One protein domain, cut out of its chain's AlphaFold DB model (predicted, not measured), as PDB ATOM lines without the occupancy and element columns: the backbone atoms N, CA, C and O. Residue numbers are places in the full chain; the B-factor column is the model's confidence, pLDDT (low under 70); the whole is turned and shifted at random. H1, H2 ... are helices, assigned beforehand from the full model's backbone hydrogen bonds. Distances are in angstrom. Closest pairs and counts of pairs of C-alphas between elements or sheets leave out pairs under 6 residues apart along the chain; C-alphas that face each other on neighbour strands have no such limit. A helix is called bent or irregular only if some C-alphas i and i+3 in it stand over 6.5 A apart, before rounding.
ATOM      1  N   GLN A  99     -22.613 -52.706  28.799       91.50
ATOM      2  CA  GLN A  99     -21.745 -53.799  29.244       91.50
ATOM      3  C   GLN A  99     -21.727 -54.958  28.241       91.50
ATOM      4  O   GLN A  99     -20.647 -55.475  27.959       91.50
ATOM      5  N   THR A 100     -22.881 -55.345  27.687       91.31
ATOM      6  CA  THR A 100     -22.976 -56.395  26.664       91.31
ATOM      7  C   THR A 100     -22.166 -56.017  25.428       91.31
ATOM      8  O   THR A 100     -21.307 -56.799  25.031       91.31
ATOM      9  N   VAL A 101     -22.348 -54.799  24.900       89.44
ATOM     10  CA  VAL A 101     -21.596 -54.286  23.737       89.44
ATOM     11  C   VAL A 101     -20.086 -54.320  23.989       89.44
ATOM     12  O   VAL A 101     -19.325 -54.863  23.194       89.44
ATOM     13  N   ILE A 102     -19.628 -53.816  25.135       87.81
ATOM     14  CA  ILE A 102     -18.196 -53.840  25.481       87.81
ATOM     15  C   ILE A 102     -17.686 -55.278  25.607       87.81
ATOM     16  O   ILE A 102     -16.559 -55.582  25.221       87.81
ATOM     17  N   SER A 103     -18.510 -56.171  26.153       82.31
ATOM     18  CA  SER A 103     -18.133 -57.560  26.384       82.31
ATOM     19  C   SER A 103     -18.033 -58.399  25.112       82.31
ATOM     20  O   SER A 103     -17.314 -59.396  25.151       82.31
ATOM     21  N   SER A 104     -18.729 -58.010  24.035       81.56
ATOM     22  CA  SER A 104     -18.712 -58.681  22.732       81.56
ATOM     23  C   SER A 104     -17.626 -58.169  21.788       81.56
ATOM     24  O   SER A 104     -17.243 -58.881  20.869       81.56
ATOM     25  N   SER A 105     -17.154 -56.934  21.975       67.00
ATOM     26  CA  SER A 105     -16.398 -56.227  20.933       67.00
ATOM     27  C   SER A 105     -14.892 -56.111  21.180       67.00
ATOM     28  O   SER A 105     -14.177 -55.698  20.272       67.00
ATOM     29  N   ILE A 106     -14.387 -56.407  22.385       62.97
ATOM     30  CA  ILE A 106     -13.008 -56.046  22.756       62.97
ATOM     31  C   ILE A 106     -12.288 -57.203  23.468       62.97
ATOM     32  O   ILE A 106     -12.256 -57.265  24.695       62.97
ATOM     33  N   ASP A 107     -11.634 -58.059  22.679       59.41
ATOM     34  CA  ASP A 107     -10.578 -58.999  23.114       59.41
ATOM     35  C   ASP A 107      -9.172 -58.504  22.687       59.41
ATOM     36  O   ASP A 107      -8.237 -59.273  22.497       59.41
ATOM     37  N   ILE A 108      -9.009 -57.187  22.510       56.72
ATOM     38  CA  ILE A 108      -7.821 -56.580  21.873       56.72
ATOM     39  C   ILE A 108      -6.581 -56.589  22.787       56.72
ATOM     40  O   ILE A 108      -5.452 -56.485  22.312       56.72
ATOM     41  N   LEU A 109      -6.755 -56.718  24.106       55.69
ATOM     42  CA  LEU A 109      -5.643 -56.653  25.055       55.69
ATOM     43  C   LEU A 109      -5.259 -58.055  25.549       55.69
ATOM     44  O   LEU A 109      -6.139 -58.802  25.989       55.69
ATOM     45  N   PRO A 110      -3.960 -58.418  25.517       54.50
ATOM     46  CA  PRO A 110      -3.500 -59.719  25.983       54.50
ATOM     47  C   PRO A 110      -3.940 -59.935  27.432       54.50
ATOM     48  O   PRO A 110      -4.050 -58.979  28.201       54.50
ATOM     49  N   LYS A 111      -4.220 -61.193  27.802       58.06
ATOM     50  CA  LYS A 111      -4.674 -61.605  29.142       58.06
ATOM     51  C   LYS A 111      -3.632 -61.237  30.210       58.06
ATOM     52  O   LYS A 111      -2.881 -62.083  30.686       58.06
ATOM     53  N   PHE A 112      -3.578 -59.970  30.608       55.16
ATOM     54  CA  PHE A 112      -2.759 -59.516  31.717       55.16
ATOM     55  C   PHE A 112      -3.303 -60.154  32.999       55.16
ATOM     56  O   PHE A 112      -4.483 -60.013  33.320       55.16
ATOM     57  N   ARG A 113      -2.435 -60.832  33.763       54.06
ATOM     58  CA  ARG A 113      -2.717 -61.436  35.086       54.06
ATOM     59  C   ARG A 113      -3.019 -60.393  36.183       54.06
ATOM     60  O   ARG A 113      -2.717 -60.599  37.357       54.06
ATOM     61  N   HIS A 114      -3.565 -59.235  35.836       54.53
ATOM     62  CA  HIS A 114      -3.849 -58.181  36.797       54.53
ATOM     63  C   HIS A 114      -5.247 -58.332  37.397       54.53
ATOM     64  O   HIS A 114      -6.203 -58.723  36.741       54.53
ATOM     65  N   SER A 115      -5.372 -57.962  38.674       60.03
ATOM     66  CA  SER A 115      -6.602 -58.018  39.489       60.03
ATOM     67  C   SER A 115      -7.805 -57.197  38.971       60.03
ATOM     68  O   SER A 115      -8.822 -57.070  39.656       60.03
ATOM     69  N   VAL A 116      -7.695 -56.580  37.792       65.94
ATOM     70  CA  VAL A 116      -8.715 -55.708  37.205       65.94
ATOM     71  C   VAL A 116      -9.315 -56.397  35.991       65.94
ATOM     72  O   VAL A 116      -8.602 -56.775  35.070       65.94
ATOM     73  N   ARG A 117     -10.642 -56.557  35.986       82.44
ATOM     74  CA  ARG A 117     -11.353 -57.121  34.839       82.44
ATOM     75  C   ARG A 117     -11.287 -56.097  33.706       82.44
ATOM     76  O   ARG A 117     -11.780 -54.988  33.876       82.44
ATOM     77  N   MET A 118     -10.717 -56.459  32.559       84.12
ATOM     78  CA  MET A 118     -10.588 -55.544  31.412       84.12
ATOM     79  C   MET A 118     -11.926 -54.919  30.992       84.12
ATOM     80  O   MET A 118     -11.988 -53.733  30.686       84.12
ATOM     81  N   LYS A 119     -13.018 -55.682  31.087       88.12
ATOM     82  CA  LYS A 119     -14.381 -55.205  30.805       88.12
ATOM     83  C   LYS A 119     -14.822 -54.069  31.740       88.12
ATOM     84  O   LYS A 119     -15.439 -53.113  31.288       88.12
ATOM     85  N   GLU A 120     -14.467 -54.143  33.026       91.69
ATOM     86  CA  GLU A 120     -14.725 -53.076  34.004       91.69
ATOM     87  C   GLU A 120     -13.960 -51.801  33.633       91.69
ATOM     88  O   GLU A 120     -14.526 -50.710  33.618       91.69
ATOM     89  N   LEU A 121     -12.671 -51.964  33.323       91.69
ATOM     90  CA  LEU A 121     -11.758 -50.882  32.976       91.69
ATOM     91  C   LEU A 121     -12.263 -50.094  31.762       91.69
ATOM     92  O   LEU A 121     -12.387 -48.876  31.825       91.69
ATOM     93  N   LEU A 122     -12.600 -50.804  30.683       91.06
ATOM     94  CA  LEU A 122     -13.107 -50.209  29.447       91.06
ATOM     95  C   LEU A 122     -14.446 -49.503  29.669       91.06
ATOM     96  O   LEU A 122     -14.630 -48.381  29.206       91.06
ATOM     97  N   PHE A 123     -15.357 -50.122  30.424       93.50
ATOM     98  CA  PHE A 123     -16.659 -49.537  30.739       93.50
ATOM     99  C   PHE A 123     -16.539 -48.217  31.511       93.50
ATOM    100  O   PHE A 123     -17.162 -47.220  31.141       93.50
ATOM    101  N   ILE A 124     -15.717 -48.185  32.563       94.69
ATOM    102  CA  ILE A 124     -15.530 -46.981  33.382       94.69
ATOM    103  C   ILE A 124     -14.841 -45.886  32.579       94.69
ATOM    104  O   ILE A 124     -15.266 -44.733  32.648       94.69
ATOM    105  N   SER A 125     -13.807 -46.234  31.813       94.56
ATOM    106  CA  SER A 125     -13.088 -45.268  30.988       94.56
ATOM    107  C   SER A 125     -13.982 -44.678  29.907       94.56
ATOM    108  O   SER A 125     -13.986 -43.466  29.751       94.56
ATOM    109  N   LEU A 126     -14.812 -45.485  29.239       94.31
ATOM    110  CA  LEU A 126     -15.750 -45.001  28.226       94.31
ATOM    111  C   LEU A 126     -16.745 -43.982  28.801       94.31
ATOM    112  O   LEU A 126     -16.897 -42.888  28.261       94.31
ATOM    113  N   ILE A 127     -17.394 -44.309  29.923       95.50
ATOM    114  CA  ILE A 127     -18.347 -43.391  30.566       95.50
ATOM    115  C   ILE A 127     -17.644 -42.131  31.065       95.50
ATOM    116  O   ILE A 127     -18.159 -41.029  30.891       95.50
ATOM    117  N   SER A 128     -16.460 -42.279  31.660       95.62
ATOM    118  CA  SER A 128     -15.670 -41.142  32.135       95.62
ATOM    119  C   SER A 128     -15.264 -40.233  30.972       95.62
ATOM    120  O   SER A 128     -15.380 -39.016  31.094       95.62
ATOM    121  N   THR A 129     -14.882 -40.797  29.823       94.69
ATOM    122  CA  THR A 129     -14.614 -40.040  28.595       94.69
ATOM    123  C   THR A 129     -15.849 -39.286  28.127       94.69
ATOM    124  O   THR A 129     -15.738 -38.092  27.871       94.69
ATOM    125  N   PHE A 130     -17.023 -39.922  28.059       94.06
ATOM    126  CA  PHE A 130     -18.249 -39.226  27.651       94.06
ATOM    127  C   PHE A 130     -18.623 -38.091  28.610       94.06
ATOM    128  O   PHE A 130     -18.958 -36.996  28.159       94.06
ATOM    129  N   LEU A 131     -18.499 -38.306  29.922       94.06
ATOM    130  CA  LEU A 131     -18.742 -37.271  30.930       94.06
ATOM    131  C   LEU A 131     -17.770 -36.091  30.786       94.06
ATOM    132  O   LEU A 131     -18.200 -34.938  30.798       94.06
ATOM    133  N   LEU A 132     -16.474 -36.365  30.613       92.06
ATOM    134  CA  LEU A 132     -15.457 -35.326  30.438       92.06
ATOM    135  C   LEU A 132     -15.626 -34.589  29.105       92.06
ATOM    136  O   LEU A 132     -15.596 -33.360  29.090       92.06
ATOM    137  N   ALA A 133     -15.881 -35.304  28.010       90.75
ATOM    138  CA  ALA A 133     -16.135 -34.718  26.696       90.75
ATOM    139  C   ALA A 133     -17.382 -33.825  26.699       90.75
ATOM    140  O   ALA A 133     -17.358 -32.736  26.128       90.75
ATOM    141  N   SER A 134     -18.438 -34.220  27.418       88.94
ATOM    142  CA  SER A 134     -19.670 -33.428  27.548       88.94
ATOM    143  C   SER A 134     -19.443 -32.055  28.191       88.94
ATOM    144  O   SER A 134     -20.205 -31.125  27.948       88.94
ATOM    145  N   VAL A 135     -18.411 -31.910  29.027       85.38
ATOM    146  CA  VAL A 135     -18.162 -30.692  29.819       85.38
ATOM    147  C   VAL A 135     -17.019 -29.874  29.232       85.38
ATOM    148  O   VAL A 135     -17.109 -28.650  29.114       85.38
ATOM    149  N   PHE A 136     -15.942 -30.557  28.857       83.12
ATOM    150  CA  PHE A 136     -14.682 -29.950  28.451       83.12
ATOM    151  C   PHE A 136     -14.440 -29.990  26.941       83.12
ATOM    152  O   PHE A 136     -13.498 -29.343  26.476       83.12
ATOM    153  N   GLY A 137     -15.302 -30.687  26.187       73.38
ATOM    154  CA  GLY A 137     -15.200 -30.941  24.746       73.38
ATOM    155  C   GLY A 137     -14.791 -29.728  23.927       73.38
ATOM    156  O   GLY A 137     -13.882 -29.822  23.114       73.38
ATOM    157  N   SER A 138     -15.402 -28.575  24.200       65.00
ATOM    158  CA  SER A 138     -15.143 -27.352  23.440       65.00
ATOM    159  C   SER A 138     -14.016 -26.476  23.992       65.00
ATOM    160  O   SER A 138     -13.367 -25.786  23.218       65.00
ATOM    161  N   LYS A 139     -13.752 -26.476  25.307       66.69
ATOM    162  CA  LYS A 139     -12.827 -25.509  25.936       66.69
ATOM    163  C   LYS A 139     -11.379 -25.976  25.986       66.69
ATOM    164  O   LYS A 139     -10.490 -25.212  25.637       66.69
ATOM    165  N   ILE A 140     -11.138 -27.215  26.420       60.47
ATOM    166  CA  ILE A 140      -9.775 -27.778  26.437       60.47
ATOM    167  C   ILE A 140      -9.245 -27.831  25.008       60.47
ATOM    168  O   ILE A 140      -8.093 -27.510  24.744       60.47
ATOM    169  N   PHE A 141     -10.132 -28.182  24.085       54.12
ATOM    170  CA  PHE A 141      -9.781 -28.378  22.702       54.12
ATOM    171  C   PHE A 141      -9.484 -27.055  21.969       54.12
ATOM    172  O   PHE A 141      -8.436 -26.943  21.340       54.12
ATOM    173  N   ALA A 142     -10.320 -26.021  22.144       61.81
ATOM    174  CA  ALA A 142     -10.065 -24.695  21.566       61.81
ATOM    175  C   ALA A 142      -8.803 -24.010  22.126       61.81
ATOM    176  O   ALA A 142      -8.151 -23.260  21.409       61.81
ATOM    177  N   ASN A 143      -8.441 -24.283  23.385       62.53
ATOM    178  CA  ASN A 143      -7.244 -23.710  24.007       62.53
ATOM    179  C   ASN A 143      -5.936 -24.368  23.540       62.53
ATOM    180  O   ASN A 143      -4.894 -23.725  23.588       62.53
ATOM    181  N   ILE A 144      -5.971 -25.646  23.143       62.88
ATOM    182  CA  ILE A 144      -4.773 -26.387  22.714       62.88
ATOM    183  C   ILE A 144      -4.594 -26.305  21.193       62.88
ATOM    184  O   ILE A 144      -3.468 -26.252  20.708       62.88
ATOM    185  N   PHE A 145      -5.693 -26.277  20.438       59.59
ATOM    186  CA  PHE A 145      -5.673 -26.335  18.983       59.59
ATOM    187  C   PHE A 145      -6.444 -25.148  18.400       59.59
ATOM    188  O   PHE A 145      -7.647 -25.217  18.152       59.59
ATOM    189  N   SER A 146      -5.748 -24.036  18.176       58.78
ATOM    190  CA  SER A 146      -6.277 -22.890  17.436       58.78
ATOM    191  C   SER A 146      -6.194 -23.158  15.922       58.78
ATOM    192  O   SER A 146      -5.185 -22.833  15.301       58.78
ATOM    193  N   GLY A 147      -7.211 -23.785  15.317       61.34
ATOM    194  CA  GLY A 147      -7.271 -23.983  13.856       61.34
ATOM    195  C   GLY A 147      -8.408 -24.891  13.366       61.34
ATOM    196  O   GLY A 147      -8.930 -25.691  14.130       61.34
ATOM    197  N   GLU A 148      -8.783 -24.798  12.085       59.47
ATOM    198  CA  GLU A 148      -9.961 -25.456  11.469       59.47
ATOM    199  C   GLU A 148     -10.005 -26.999  11.573       59.47
ATOM    200  O   GLU A 148     -11.067 -27.600  11.424       59.47
ATOM    201  N   SER A 149      -8.901 -27.665  11.930       64.69
ATOM    202  CA  SER A 149      -8.842 -29.117  12.174       64.69
ATOM    203  C   SER A 149      -9.425 -29.559  13.532       64.69
ATOM    204  O   SER A 149      -9.181 -30.690  13.974       64.69
ATOM    205  N   LEU A 150     -10.212 -28.700  14.198       70.19
ATOM    206  CA  LEU A 150     -10.586 -28.894  15.599       70.19
ATOM    207  C   LEU A 150     -11.350 -30.204  15.866       70.19
ATOM    208  O   LEU A 150     -11.132 -30.872  16.875       70.19
ATOM    209  N   THR A 151     -12.243 -30.622  14.971       76.88
ATOM    210  CA  THR A 151     -13.126 -31.764  15.258       76.88
ATOM    211  C   THR A 151     -12.371 -33.093  15.300       76.88
ATOM    212  O   THR A 151     -12.576 -33.893  16.215       76.88
ATOM    213  N   LEU A 152     -11.466 -33.336  14.344       80.69
ATOM    214  CA  LEU A 152     -10.719 -34.595  14.275       80.69
ATOM    215  C   LEU A 152      -9.748 -34.724  15.451       80.69
ATOM    216  O   LEU A 152      -9.697 -35.765  16.103       80.69
ATOM    217  N   ALA A 153      -9.012 -33.658  15.755       82.75
ATOM    218  CA  ALA A 153      -8.079 -33.674  16.870       82.75
ATOM    219  C   ALA A 153      -8.810 -33.808  18.224       82.75
ATOM    220  O   ALA A 153      -8.286 -34.471  19.122       82.75
ATOM    221  N   ALA A 154     -10.045 -33.304  18.365       83.00
ATOM    222  CA  ALA A 154     -10.854 -33.524  19.566       83.00
ATOM    223  C   ALA A 154     -11.222 -34.999  19.728       83.00
ATOM    224  O   ALA A 154     -11.056 -35.572  20.807       83.00
ATOM    225  N   ILE A 155     -11.673 -35.629  18.642       85.50
ATOM    226  CA  ILE A 155     -12.001 -37.056  18.620       85.50
ATOM    227  C   ILE A 155     -10.763 -37.885  18.978       85.50
ATOM    228  O   ILE A 155     -10.848 -38.754  19.848       85.50
ATOM    229  N   LEU A 156      -9.607 -37.591  18.377       89.56
ATOM    230  CA  LEU A 156      -8.348 -38.282  18.672       89.56
ATOM    231  C   LEU A 156      -7.921 -38.099  20.133       89.56
ATOM    232  O   LEU A 156      -7.554 -39.077  20.782       89.56
ATOM    233  N   PHE A 157      -8.032 -36.885  20.677       90.00
ATOM    234  CA  PHE A 157      -7.706 -36.602  22.073       90.00
ATOM    235  C   PHE A 157      -8.584 -37.402  23.043       90.00
ATOM    236  O   PHE A 157      -8.058 -38.086  23.921       90.00
ATOM    237  N   TYR A 158      -9.911 -37.372  22.884       90.94
ATOM    238  CA  TYR A 158     -10.815 -38.115  23.771       90.94
ATOM    239  C   TYR A 158     -10.702 -39.630  23.594       90.94
ATOM    240  O   TYR A 158     -10.848 -40.375  24.567       90.94
ATOM    241  N   THR A 159     -10.373 -40.088  22.385       90.69
ATOM    242  CA  THR A 159     -10.054 -41.494  22.122       90.69
ATOM    243  C   THR A 159      -8.784 -41.903  22.868       90.69
ATOM    244  O   THR A 159      -8.801 -42.882  23.610       90.69
ATOM    245  N   PHE A 160      -7.707 -41.120  22.767       92.62
ATOM    246  CA  PHE A 160      -6.464 -41.364  23.501       92.62
ATOM    247  C   PHE A 160      -6.677 -41.332  25.025       92.62
ATOM    248  O   PHE A 160      -6.239 -42.234  25.744       92.62
ATOM    249  N   LEU A 161      -7.416 -40.335  25.517       92.06
ATOM    250  CA  LEU A 161      -7.782 -40.199  26.925       92.06
ATOM    251  C   LEU A 161      -8.535 -41.443  27.427       92.06
ATOM    252  O   LEU A 161      -8.195 -41.985  28.480       92.06
ATOM    253  N   GLY A 162      -9.527 -41.916  26.667       91.62
ATOM    254  CA  GLY A 162     -10.350 -43.075  27.016       91.62
ATOM    255  C   GLY A 162      -9.639 -44.423  26.908       91.62
ATOM    256  O   GLY A 162      -9.920 -45.316  27.705       91.62
ATOM    257  N   LEU A 163      -8.716 -44.576  25.956       90.56
ATOM    258  CA  LEU A 163      -8.025 -45.845  25.707       90.56
ATOM    259  C   LEU A 163      -6.757 -46.033  26.545       90.56
ATOM    260  O   LEU A 163      -6.421 -47.170  26.869       90.56
ATOM    261  N   PHE A 164      -6.069 -44.951  26.923       91.50
ATOM    262  CA  PHE A 164      -4.759 -45.052  27.579       91.50
ATOM    263  C   PHE A 164      -4.718 -44.372  28.946       91.50
ATOM    264  O   PHE A 164      -4.358 -45.002  29.946       91.50
ATOM    265  N   VAL A 165      -5.120 -43.102  29.022       93.94
ATOM    266  CA  VAL A 165      -4.934 -42.287  30.233       93.94
ATOM    267  C   VAL A 165      -5.893 -42.708  31.348       93.94
ATOM    268  O   VAL A 165      -5.453 -43.063  32.441       93.94
ATOM    269  N   LEU A 166      -7.202 -42.711  31.080       94.31
ATOM    270  CA  LEU A 166      -8.226 -43.045  32.076       94.31
ATOM    271  C   LEU A 166      -8.127 -44.494  32.575       94.31
ATOM    272  O   LEU A 166      -8.212 -44.689  33.790       94.31
ATOM    273  N   PRO A 167      -7.868 -45.506  31.723       92.25
ATOM    274  CA  PRO A 167      -7.590 -46.857  32.194       92.25
ATOM    275  C   PRO A 167      -6.398 -46.915  33.155       92.25
ATOM    276  O   PRO A 167      -6.492 -47.490  34.241       92.25
ATOM    277  N   THR A 168      -5.281 -46.279  32.796       92.19
ATOM    278  CA  THR A 168      -4.078 -46.252  33.640       92.19
ATOM    279  C   THR A 168      -4.366 -45.595  34.985       92.19
ATOM    280  O   THR A 168      -4.073 -46.165  36.039       92.19
ATOM    281  N   PHE A 169      -5.033 -44.443  34.957       94.19
ATOM    282  CA  PHE A 169      -5.459 -43.733  36.154       94.19
ATOM    283  C   PHE A 169      -6.396 -44.580  37.029       94.19
ATOM    284  O   PHE A 169      -6.191 -44.683  38.239       94.19
ATOM    285  N   TYR A 170      -7.371 -45.271  36.430       93.75
ATOM    286  CA  TYR A 170      -8.273 -46.172  37.147       93.75
ATOM    287  C   TYR A 170      -7.530 -47.330  37.820       93.75
ATOM    288  O   TYR A 170      -7.824 -47.669  38.967       93.75
ATOM    289  N   MET A 171      -6.549 -47.937  37.147       93.19
ATOM    290  CA  MET A 171      -5.738 -49.005  37.739       93.19
ATOM    291  C   MET A 171      -4.959 -48.517  38.964       93.19
ATOM    292  O   MET A 171      -4.916 -49.223  39.977       93.19
ATOM    293  N   ILE A 172      -4.384 -47.312  38.891       94.12
ATOM    294  CA  ILE A 172      -3.694 -46.669  40.017       94.12
ATOM    295  C   ILE A 172      -4.683 -46.429  41.160       94.12
ATOM    296  O   ILE A 172      -4.459 -46.913  42.271       94.12
ATOM    297  N   LEU A 173      -5.818 -45.777  40.886       94.44
ATOM    298  CA  LEU A 173      -6.842 -45.514  41.897       94.44
ATOM    299  C   LEU A 173      -7.358 -46.799  42.540       94.44
ATOM    300  O   LEU A 173      -7.494 -46.863  43.757       94.44
ATOM    301  N   LYS A 174      -7.609 -47.853  41.762       92.38
ATOM    302  CA  LYS A 174      -8.083 -49.133  42.292       92.38
ATOM    303  C   LYS A 174      -7.064 -49.767  43.239       92.38
ATOM    304  O   LYS A 174      -7.472 -50.294  44.274       92.38
ATOM    305  N   LYS A 175      -5.763 -49.698  42.923       93.44
ATOM    306  CA  LYS A 175      -4.692 -50.135  43.836       93.44
ATOM    307  C   LYS A 175      -4.682 -49.296  45.115       93.44
ATOM    308  O   LYS A 175      -4.680 -49.869  46.200       93.44
ATOM    309  N   LEU A 176      -4.764 -47.970  45.002       95.75
ATOM    310  CA  LEU A 176      -4.797 -47.072  46.160       95.75
ATOM    311  C   LEU A 176      -6.024 -47.324  47.047       95.75
ATOM    312  O   LEU A 176      -5.882 -47.490  48.253       95.75
ATOM    313  N   PHE A 177      -7.219 -47.454  46.472       95.00
ATOM    314  CA  PHE A 177      -8.441 -47.760  47.221       95.00
ATOM    315  C   PHE A 177      -8.437 -49.156  47.840       95.00
ATOM    316  O   PHE A 177      -9.081 -49.357  48.867       95.00
ATOM    317  N   LYS A 178      -7.723 -50.121  47.252       92.69
ATOM    318  CA  LYS A 178      -7.542 -51.442  47.864       92.69
ATOM    319  C   LYS A 178      -6.721 -51.354  49.154       92.69
ATOM    320  O   LYS A 178      -7.033 -52.064  50.100       92.69
ATOM    321  N   VAL A 179      -5.696 -50.501  49.183       96.19
ATOM    322  CA  VAL A 179      -4.802 -50.338  50.341       96.19
ATOM    323  C   VAL A 179      -5.409 -49.401  51.390       96.19
ATOM    324  O   VAL A 179      -5.449 -49.730  52.571       96.19
ATOM    325  N   TYR A 180      -5.913 -48.244  50.963       97.25
ATOM    326  CA  TYR A 180      -6.294 -47.148  51.857       97.25
ATOM    327  C   TYR A 180      -7.811 -46.997  52.051       97.25
ATOM    328  O   TYR A 180      -8.243 -46.383  53.026       97.25
ATOM    329  N   SER A 181      -8.641 -47.561  51.166       95.69
ATOM    330  CA  SER A 181     -10.107 -47.450  51.218       95.69
ATOM    331  C   SER A 181     -10.586 -45.996  51.415       95.69
ATOM    332  O   SER A 181     -10.112 -45.097  50.720       95.69
TER     333      SER A 181
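What this domain is: This is residues 99 to 181 of the 378 residues of the protein "Peptidase_M48 domain-containing protein" of Vittaforma corneae (strain ATCC 50505) (UniProt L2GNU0). Two long helices cross as an X: H2 packs on H4 where H4 bends, and the two arms of H4, H4a and H4b, run off on either side of the crossing. The short H3 joins H2 to H4a at one end of the X, H1 lies across the beginning of H2, and residues 176 to 181, at the end of H4b, stick out free. The printed part has 83 residues with four named helices, in the order H1, H2, H3, H4, and no named strand; the class is all helix. The whole is loose, with a radius of gyration of the C-alphas of 15.0 A and spans of 43 by 33 by 19 A.

How they stand to each other: Start at H1, residues 99 to 105, which touches H2, residues 118 to 136, about perpendicular at 73 degrees. Look at Ser 103 and Lys 119 for their closest C-alphas, 6.3 A apart; H2 touches H1 with residues 119 to 123 alone. H2 and H3, residues 139 to 144, meet only through their link. Next comes H4, residues 150 to 180, assigned as one helix by its hydrogen bonds but bent: C-alphas 163 and 166 are 7.0 A apart. Its arms, H4a, residues 150 to 163, and H4b, residues 166 to 180, are near each other at a shallow tilt of 34.7 degrees, only just short of steep. H3 and H4a only just touch, with 3 pairs of C-alphas within 8 A, the closest those of Phe 141 and Ala 154 at 6.1 A. H4a touches H2 with residues 158 to 163 alone, opposite ways at a shallow tilt of 33 degrees, only just short of steep; the closest C-alphas are those of Ser 125 and Gly 162, 5.3 A apart. H4b touches H2 with residues 166 to 171 alone, at a steep tilt of 68 degrees, only just short of about perpendicular; the closest C-alphas are those of Ser 125 and Leu 166, 5.5 A apart. H1 is apart from H3, H4a and H4b, and H3 is apart from H4b. Every O i to N i+4 pair is within hydrogen-bond range in H1, H3, H4a and H4b, and 14 of 15 are in H2.

Where its parts are: Find C-alpha 99 at (-21.745, -53.799, 29.244), where H1 begins its 10.2 A. H2 runs 26.1 A from C-alpha 118 at (-10.588, -55.544, 31.412) to C-alpha 136. H3 is 8.7 A long, H4a 19.9 A, and H4b 20.3 A, ending at C-alpha 180 at (-6.294, -47.148, 51.857).

The domain as a whole: The C-alphas of Glu 148 and Val 179, the two farthest apart, are 46.4 A apart. The printed part has no cut. The link from H1 to H2, residues 106 to 117, is long; those from H2 to H3 and from H3 to H4 are tight. The mean pLDDT of the printed part is 81.4, and residues 105 to 116 and 138 to 149 are under 70.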